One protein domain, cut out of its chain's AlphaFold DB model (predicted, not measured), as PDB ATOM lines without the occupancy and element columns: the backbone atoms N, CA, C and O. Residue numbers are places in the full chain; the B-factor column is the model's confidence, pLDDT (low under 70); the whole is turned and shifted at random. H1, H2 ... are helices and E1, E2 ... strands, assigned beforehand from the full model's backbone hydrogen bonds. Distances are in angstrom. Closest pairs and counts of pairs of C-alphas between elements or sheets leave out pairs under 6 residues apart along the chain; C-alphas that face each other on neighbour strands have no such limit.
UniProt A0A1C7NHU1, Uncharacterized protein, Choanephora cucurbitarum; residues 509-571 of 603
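What this domain is: This is residues 509 to 571 of the 603 residues of an uncharacterized protein of Choanephora cucurbitarum (UniProt A0A1C7NHU1). There is little regular structure here: the chain is mostly loops, coiled into two lobes side by side, residues 509 to 546 and residues 547 to 571. In the first lobe the short helix H1 and the short strand E1 sit at opposite ends; the second holds no named element. The printed part has 63 residues, with one named helix then one named strand, holding only 11 of them; the class is mixed. It is compact, with a radius of gyration of the C-alphas of 11.0 A and spans of 30 by 26 by 16 A.

How they stand to each other: H1, residues 510 to 516, has every O i to N i+4 pair within hydrogen-bond range. E1, residues 525 to 528, pairs with no named strand. H1 and E1 are apart, joined by a short link of 8 residues.

Where its parts are: H1 is 9.9 A long and begins at C-alpha 510 (1.397, 27.732, -34.748). E1 is 8.2 A long and ends at C-alpha 528 (-12.568, 23.442, -25.911).

The domain as a whole: The C-alphas farthest apart, of His 539 and Gln 554, are 30.5 A apart. The printed part has no cut. Residues 529 to 571 form a long stretch with no named element. Mean pLDDT of the printed part is 93.3, and no printed residue is under 70.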
ATOM      1  N   THR A 509       5.252  25.990 -37.159       89.19
ATOM      2  CA  THR A 509       4.508  27.231 -36.941       89.19
ATOM      3  C   THR A 509       3.223  26.929 -36.162       89.19
ATOM      4  O   THR A 509       2.759  25.785 -36.085       89.19
ATOM      5  N   ARG A 510       2.636  27.939 -35.514       85.75
ATOM      6  CA  ARG A 510       1.397  27.732 -34.748       85.75
ATOM      7  C   ARG A 510       0.236  27.284 -35.642       85.75
ATOM      8  O   ARG A 510      -0.515  26.408 -35.226       85.75
ATOM      9  N   HIS A 511       0.144  27.815 -36.861       87.50
ATOM     10  CA  HIS A 511      -0.844  27.400 -37.863       87.50
ATOM     11  C   HIS A 511      -0.675  25.922 -38.241       87.50
ATOM     12  O   HIS A 511      -1.625  25.153 -38.103       87.50
ATOM     13  N   GLU A 512       0.550  25.490 -38.574       90.69
ATOM     14  CA  GLU A 512       0.853  24.076 -38.859       90.69
ATOM     15  C   GLU A 512       0.502  23.161 -37.667       90.69
ATOM     16  O   GLU A 512       0.003  22.046 -37.841       90.69
ATOM     17  N   ARG A 513       0.731  23.623 -36.428       90.81
ATOM     18  CA  ARG A 513       0.349  22.890 -35.207       90.81
ATOM     19  C   ARG A 513      -1.161  22.729 -35.074       90.81
ATOM     20  O   ARG A 513      -1.609  21.642 -34.716       90.81
ATOM     21  N   ILE A 514      -1.924  23.785 -35.336       90.88
ATOM     22  CA  ILE A 514      -3.389  23.769 -35.258       90.88
ATOM     23  C   ILE A 514      -3.962  22.810 -36.303       90.88
ATOM     24  O   ILE A 514      -4.812  21.984 -35.971       90.88
ATOM     25  N   GLU A 515      -3.445  22.855 -37.530       90.69
ATOM     26  CA  GLU A 515      -3.884  21.985 -38.619       90.69
ATOM     27  C   GLU A 515      -3.569  20.508 -38.339       90.69
ATOM     28  O   GLU A 515      -4.450  19.654 -38.450       90.69
ATOM     29  N   ARG A 516      -2.362  20.191 -37.848       89.50
ATOM     30  CA  ARG A 516      -2.006  18.818 -37.434       89.50
ATOM     31  C   ARG A 516      -2.785  18.316 -36.224       89.50
ATOM     32  O   ARG A 516      -2.935  17.108 -36.060       89.50
ATOM     33  N   GLN A 517      -3.250  19.218 -35.364       88.06
ATOM     34  CA  GLN A 517      -4.098  18.882 -34.219       88.06
ATOM     35  C   GLN A 517      -5.583  18.817 -34.573       88.06
ATOM     36  O   GLN A 517      -6.403  18.604 -33.666       88.06
ATOM     37  N   SER A 518      -5.935  18.966 -35.856       89.19
ATOM     38  CA  SER A 518      -7.281  18.681 -36.322       89.19
ATOM     39  C   SER A 518      -7.646  17.248 -35.944       89.19
ATOM     40  O   SER A 518      -6.991  16.268 -36.298       89.19
ATOM     41  N   GLN A 519      -8.668  17.124 -35.105       85.75
ATOM     42  CA  GLN A 519      -9.111  15.817 -34.659       85.75
ATOM     43  C   GLN A 519      -9.835  15.144 -35.817       85.75
ATOM     44  O   GLN A 519     -10.829  15.659 -36.321       85.75
ATOM     45  N   THR A 520      -9.364  13.962 -36.205       88.31
ATOM     46  CA  THR A 520     -10.057  13.118 -37.188       88.31
ATOM     47  C   THR A 520     -11.318  12.472 -36.607       88.31
ATOM     48  O   THR A 520     -12.161  11.984 -37.356       88.31
ATOM     49  N   HIS A 521     -11.466  12.471 -35.278       91.31
ATOM     50  CA  HIS A 521     -12.630  11.936 -34.581       91.31
ATOM     51  C   HIS A 521     -13.550  13.057 -34.082       91.31
ATOM     52  O   HIS A 521     -13.094  14.147 -33.738       91.31
ATOM     53  N   PHE A 522     -14.852  12.770 -33.998       88.75
ATOM     54  CA  PHE A 522     -15.811  13.685 -33.386       88.75
ATOM     55  C   PHE A 522     -15.584  13.736 -31.865       88.75
ATOM     56  O   PHE A 522     -15.719  12.695 -31.212       88.75
ATOM     57  N   PRO A 523     -15.265  14.907 -31.282       92.00
ATOM     58  CA  PRO A 523     -15.032  15.022 -29.850       92.00
ATOM     59  C   PRO A 523     -16.305  14.676 -29.079       92.00
ATOM     60  O   PRO A 523     -17.406  15.110 -29.422       92.00
ATOM     61  N   ILE A 524     -16.147  13.907 -28.002       94.81
ATOM     62  CA  ILE A 524     -17.263  13.498 -27.136       94.81
ATOM     63  C   ILE A 524     -17.813  14.714 -26.370       94.81
ATOM     64  O   ILE A 524     -19.014  14.807 -26.109       94.81
ATOM     65  N   TRP A 525     -16.944  15.664 -26.014       92.38
ATOM     66  CA  TRP A 525     -17.278  16.818 -25.186       92.38
ATOM     67  C   TRP A 525     -17.351  18.089 -26.033       92.38
ATOM     68  O   TRP A 525     -16.491  18.350 -26.873       92.38
ATOM     69  N   LYS A 526     -18.361  18.924 -25.763       92.50
ATOM     70  CA  LYS A 526     -18.582  20.202 -26.465       92.50
ATOM     71  C   LYS A 526     -17.707  21.358 -25.959       92.50
ATOM     72  O   LYS A 526     -17.868  22.476 -26.424       92.50
ATOM     73  N   SER A 527     -16.816  21.128 -24.994       94.25
ATOM     74  CA  SER A 527     -15.896  22.158 -24.500       94.25
ATOM     75  C   SER A 527     -14.557  22.118 -25.236       94.25
ATOM     76  O   SER A 527     -14.103  21.054 -25.670       94.25
ATOM     77  N   ARG A 528     -13.919  23.289 -25.360       95.38
ATOM     78  CA  ARG A 528     -12.568  23.442 -25.911       95.38
ATOM     79  C   ARG A 528     -11.554  22.726 -25.007       95.38
ATOM     80  O   ARG A 528     -11.688  22.731 -23.783       95.38
ATOM     81  N   CYS A 529     -10.560  22.078 -25.606       95.75
ATOM     82  CA  CYS A 529      -9.462  21.455 -24.868       95.75
ATOM     83  C   CYS A 529      -8.601  22.523 -24.175       95.75
ATOM     84  O   CYS A 529      -8.113  23.434 -24.835       95.75
ATOM     85  N   VAL A 530      -8.356  22.374 -22.870       94.75
ATOM     86  CA  VAL A 530      -7.523  23.306 -22.078       94.75
ATOM     87  C   VAL A 530      -6.058  23.304 -22.529       94.75
ATOM     88  O   VAL A 530      -5.367  24.307 -22.422       94.75
ATOM     89  N   HIS A 531      -5.575  22.179 -23.065       94.69
ATOM     90  CA  HIS A 531      -4.198  22.053 -23.550       94.69
ATOM     91  C   HIS A 531      -4.024  22.467 -25.011       94.69
ATOM     92  O   HIS A 531      -2.915  22.405 -25.532       94.69
ATOM     93  N   TRP A 532      -5.093  22.852 -25.702       93.62
ATOM     94  CA  TRP A 532      -4.996  23.384 -27.057       93.62
ATOM     95  C   TRP A 532      -4.320  24.770 -27.024       93.62
ATOM     96  O   TRP A 532      -4.583  25.527 -26.091       93.62
ATOM     97  N   PRO A 533      -3.433  25.133 -27.975       93.12
ATOM     98  CA  PRO A 533      -3.043  24.451 -29.221       93.12
ATOM     99  C   PRO A 533      -1.813  23.532 -29.079       93.12
ATOM    100  O   PRO A 533      -1.092  23.272 -30.041       93.12
ATOM    101  N   PHE A 534      -1.503  23.065 -27.871       93.25
ATOM    102  CA  PHE A 534      -0.348  22.204 -27.578       93.25
ATOM    103  C   PHE A 534      -0.757  20.769 -27.225       93.25
ATOM    104  O   PHE A 534       0.051  19.996 -26.707       93.25
ATOM    105  N   CYS A 535      -2.011  20.394 -27.485       94.88
ATOM    106  CA  CYS A 535      -2.520  19.086 -27.124       94.88
ATOM    107  C   CYS A 535      -1.907  18.019 -28.039       94.88
ATOM    108  O   CYS A 535      -2.140  18.006 -29.244       94.88
ATOM    109  N   THR A 536      -1.148  17.093 -27.460       94.38
ATOM    110  CA  THR A 536      -0.504  15.988 -28.190       94.38
ATOM    111  C   THR A 536      -1.387  14.744 -28.316       94.38
ATOM    112  O   THR A 536      -0.968  13.746 -28.899       94.38
ATOM    113  N   ASN A 537      -2.605  14.767 -27.763       95.69
ATOM    114  CA  ASN A 537      -3.513  13.626 -27.788       95.69
ATOM    115  C   ASN A 537      -4.421  13.663 -29.031       95.69
ATOM    116  O   ASN A 537      -5.391  14.421 -29.078       95.69
ATOM    117  N   ASN A 538      -4.153  12.781 -29.996       92.69
ATOM    118  CA  ASN A 538      -4.949  12.635 -31.225       92.69
ATOM    119  C   ASN A 538      -6.395  12.158 -30.962       92.69
ATOM    120  O   ASN A 538      -7.290  12.391 -31.772       92.69
ATOM    121  N   HIS A 539      -6.634  11.529 -29.808       94.44
ATOM    122  CA  HIS A 539      -7.947  11.093 -29.326       94.44
ATOM    123  C   HIS A 539      -8.409  11.943 -28.135       94.44
ATOM    124  O   HIS A 539      -8.999  11.447 -27.172       94.44
ATOM    125  N   CYS A 540      -8.080  13.237 -28.149       96.19
ATOM    126  CA  CYS A 540      -8.511  14.148 -27.104       96.19
ATOM    127  C   CYS A 540     -10.042  14.256 -27.093       96.19
ATOM    128  O   CYS A 540     -10.668  14.639 -28.071       96.19
ATOM    129  N   LYS A 541     -10.649  13.949 -25.945       97.38
ATOM    130  CA  LYS A 541     -12.109  13.955 -25.764       97.38
ATOM    131  C   LYS A 541     -12.760  15.340 -25.934       97.38
ATOM    132  O   LYS A 541     -13.978  15.418 -26.084       97.38
ATOM    133  N   TYR A 542     -11.966  16.408 -25.853       96.94
ATOM    134  CA  TYR A 542     -12.385  17.807 -25.952       96.94
ATOM    135  C   TYR A 542     -12.162  18.351 -27.359       96.94
ATOM    136  O   TYR A 542     -11.267  17.892 -28.051       96.94
ATOM    137  N   SER A 543     -12.910  19.375 -27.761       96.06
ATOM    138  CA  SER A 543     -12.807  19.941 -29.108       96.06
ATOM    139  C   SER A 543     -11.507  20.732 -29.317       96.06
ATOM    140  O   SER A 543     -11.124  21.549 -28.473       96.06
ATOM    141  N   HIS A 544     -10.841  20.494 -30.452       96.00
ATOM    142  CA  HIS A 544      -9.759  21.329 -30.983       96.00
ATOM    143  C   HIS A 544     -10.325  22.232 -32.094       96.00
ATOM    144  O   HIS A 544     -10.741  21.715 -33.133       96.00
ATOM    145  N   PRO A 545     -10.387  23.557 -31.889       95.69
ATOM    146  CA  PRO A 545     -10.856  24.501 -32.897       95.69
ATOM    147  C   PRO A 545      -9.962  24.482 -34.141       95.69
ATOM    148  O   PRO A 545      -8.747  24.622 -34.033       95.69
ATOM    149  N   ILE A 546     -10.579  24.327 -35.314       95.00
ATOM    150  CA  ILE A 546      -9.903  24.363 -36.630       95.00
ATOM    151  C   ILE A 546     -10.479  25.479 -37.506       95.00
ATOM    152  O   ILE A 546      -9.799  26.028 -38.361       95.00
ATOM    153  N   LYS A 547     -11.757  25.813 -37.310       95.81
ATOM    154  CA  LYS A 547     -12.446  26.836 -38.095       95.81
ATOM    155  C   LYS A 547     -12.357  28.175 -37.392       95.81
ATOM    156  O   LYS A 547     -12.591  28.234 -36.187       95.81
ATOM    157  N   GLU A 548     -12.095  29.225 -38.153       96.31
ATOM    158  CA  GLU A 548     -12.113  30.607 -37.681       96.31
ATOM    159  C   GLU A 548     -13.497  31.020 -37.171       96.31
ATOM    160  O   GLU A 548     -14.546  30.598 -37.671       96.31
ATOM    161  N   CYS A 549     -13.501  31.825 -36.115       97.31
ATOM    162  CA  CYS A 549     -14.696  32.378 -35.518       97.31
ATOM    163  C   CYS A 549     -15.208  33.506 -36.399       97.31
ATOM    164  O   CYS A 549     -14.510  34.485 -36.641       97.31
ATOM    165  N   ARG A 550     -16.478  33.423 -36.794       97.69
ATOM    166  CA  ARG A 550     -17.122  34.456 -37.613       97.69
ATOM    167  C   ARG A 550     -17.146  35.840 -36.951       97.69
ATOM    168  O   ARG A 550     -17.218  36.838 -37.652       97.69
ATOM    169  N   MET A 551     -17.114  35.890 -35.619       97.56
ATOM    170  CA  MET A 551     -17.088  37.146 -34.862       97.56
ATOM    171  C   MET A 551     -15.665  37.695 -34.666       97.56
ATOM    172  O   MET A 551     -15.522  38.783 -34.114       97.56
ATOM    173  N   GLY A 552     -14.623  36.960 -35.082       95.69
ATOM    174  CA  GLY A 552     -13.228  37.342 -34.871       95.69
ATOM    175  C   GLY A 552     -12.952  37.696 -33.408       95.69
ATOM    176  O   GLY A 552     -13.430  37.020 -32.497       95.69
ATOM    177  N   ASP A 553     -12.242  38.796 -33.178       95.81
ATOM    178  CA  ASP A 553     -11.922  39.281 -31.829       95.81
ATOM    179  C   ASP A 553     -13.122  39.888 -31.077       95.81
ATOM    180  O   ASP A 553     -13.053  40.073 -29.865       95.81
ATOM    181  N   GLN A 554     -14.254  40.142 -31.746       97.06
ATOM    182  CA  GLN A 554     -15.485  40.627 -31.100       97.06
ATOM    183  C   GLN A 554     -16.340  39.496 -30.505       97.06
ATOM    184  O   GLN A 554     -17.469  39.716 -30.059       97.06
ATOM    185  N   CYS A 555     -15.852  38.254 -30.517       97.44
ATOM    186  CA  CYS A 555     -16.594  37.131 -29.966       97.44
ATOM    187  C   CYS A 555     -16.707  37.226 -28.440       97.44
ATOM    188  O   CYS A 555     -15.724  37.063 -27.723       97.44
ATOM    189  N   THR A 556     -17.929  37.340 -27.921       97.38
ATOM    190  CA  THR A 556     -18.201  37.344 -26.471       97.38
ATOM    191  C   THR A 556     -17.815  36.040 -25.765       97.38
ATOM    192  O   THR A 556     -17.698  36.008 -24.542       97.38
ATOM    193  N   PHE A 557     -17.612  34.953 -26.518       95.44
ATOM    194  CA  PHE A 557     -17.252  33.646 -25.973       95.44
ATOM    195  C   PHE A 557     -15.738  33.407 -25.878       95.44
ATOM    196  O   PHE A 557     -15.376  32.422 -25.242       95.44
ATOM    197  N   MET A 558     -14.882  34.255 -26.476       90.81
ATOM    198  CA  MET A 558     -13.400  34.217 -26.450       90.81
ATOM    199  C   MET A 558     -12.795  32.824 -26.157       90.81
ATOM    200  O   MET A 558     -12.843  31.934 -27.005       90.81
ATOM    201  N   GLU A 559     -12.288  32.594 -24.943       90.38
ATOM    202  CA  GLU A 559     -11.607  31.354 -24.535       90.38
ATOM    203  C   GLU A 559     -12.505  30.104 -24.538       90.38
ATOM    204  O   GLU A 559     -12.023  28.978 -24.650       90.38
ATOM    205  N   ARG A 560     -13.824  30.282 -24.430       93.69
ATOM    206  CA  ARG A 560     -14.819  29.199 -24.472       93.69
ATOM    207  C   ARG A 560     -15.381  28.963 -25.870       93.69
ATOM    208  O   ARG A 560     -16.143  28.013 -26.058       93.69
ATOM    209  N   CYS A 561     -15.059  29.816 -26.840       95.69
ATOM    210  CA  CYS A 561     -15.543  29.659 -28.201       95.69
ATOM    211  C   CYS A 561     -14.965  28.388 -28.833       95.69
ATOM    212  O   CYS A 561     -13.780  28.071 -28.709       95.69
ATOM    213  N   MET A 562     -15.812  27.655 -29.551       95.50
ATOM    214  CA  MET A 562     -15.405  26.437 -30.260       95.50
ATOM    215  C   MET A 562     -14.689  26.720 -31.592       95.50
ATOM    216  O   MET A 562     -14.304  25.786 -32.290       95.50
ATOM    217  N   PHE A 563     -14.517  27.994 -31.942       96.56
ATOM    218  CA  PHE A 563     -13.876  28.464 -33.167       96.56
ATOM    219  C   PHE A 563     -12.594  29.233 -32.837       96.56
ATOM    220  O   PHE A 563     -12.448  29.723 -31.721       96.56
ATOM    221  N   LEU A 564     -11.672  29.304 -33.792       96.31
ATOM    222  CA  LEU A 564     -10.394  30.012 -33.715       96.31
ATOM    223  C   LEU A 564     -10.589  31.527 -33.731       96.31
ATOM    224  O   LEU A 564     -11.240  32.050 -34.629       96.31
ATOM    225  N   HIS A 565      -9.987  32.242 -32.789       96.31
ATOM    226  CA  HIS A 565      -9.883  33.698 -32.843       96.31
ATOM    227  C   HIS A 565      -8.507  34.143 -33.354       96.31
ATOM    228  O   HIS A 565      -7.537  33.408 -33.181       96.31
ATOM    229  N   PRO A 566      -8.380  35.358 -33.913       94.62
ATOM    230  CA  PRO A 566      -7.077  35.938 -34.256       94.62
ATOM    231  C   PRO A 566      -6.094  35.939 -33.074       94.62
ATOM    232  O   PRO A 566      -4.929  35.571 -33.218       94.62
ATOM    233  N   SER A 567      -6.583  36.235 -31.867       92.88
ATOM    234  CA  SER A 567      -5.817  36.106 -30.615       92.88
ATOM    235  C   SER A 567      -5.290  34.689 -30.331       92.88
ATOM    236  O   SER A 567      -4.232  34.538 -29.721       92.88
ATOM    237  N   ASP A 568      -5.956  33.639 -30.827       92.56
ATOM    238  CA  ASP A 568      -5.481  32.257 -30.726       92.56
ATOM    239  C   ASP A 568      -4.334  31.940 -31.701       92.56
ATOM    240  O   ASP A 568      -3.754  30.859 -31.602       92.56
ATOM    241  N   LEU A 569      -4.007  32.822 -32.645       91.06
ATOM    242  CA  LEU A 569      -2.898  32.657 -33.593       91.06
ATOM    243  C   LEU A 569      -1.635  33.388 -33.128       91.06
ATOM    244  O   LEU A 569      -0.524  33.008 -33.498       91.06
ATOM    245  N   LEU A 570      -1.784  34.380 -32.250       89.69
ATOM    246  CA  LEU A 570      -0.666  35.115 -31.671       89.69
ATOM    247  C   LEU A 570       0.015  34.248 -30.609       89.69
ATOM    248  O   LEU A 570      -0.578  33.943 -29.570       89.69
ATOM    249  N   GLU A 571       1.245  33.784 -30.875       80.44
ATOM    250  CA  GLU A 571       2.073  33.124 -29.856       80.44
ATOM    251  C   GLU A 571       2.102  33.995 -28.601       80.44
ATOM    252  O   GLU A 571       2.395  35.187 -28.717       80.44
TER     253      GLU A 571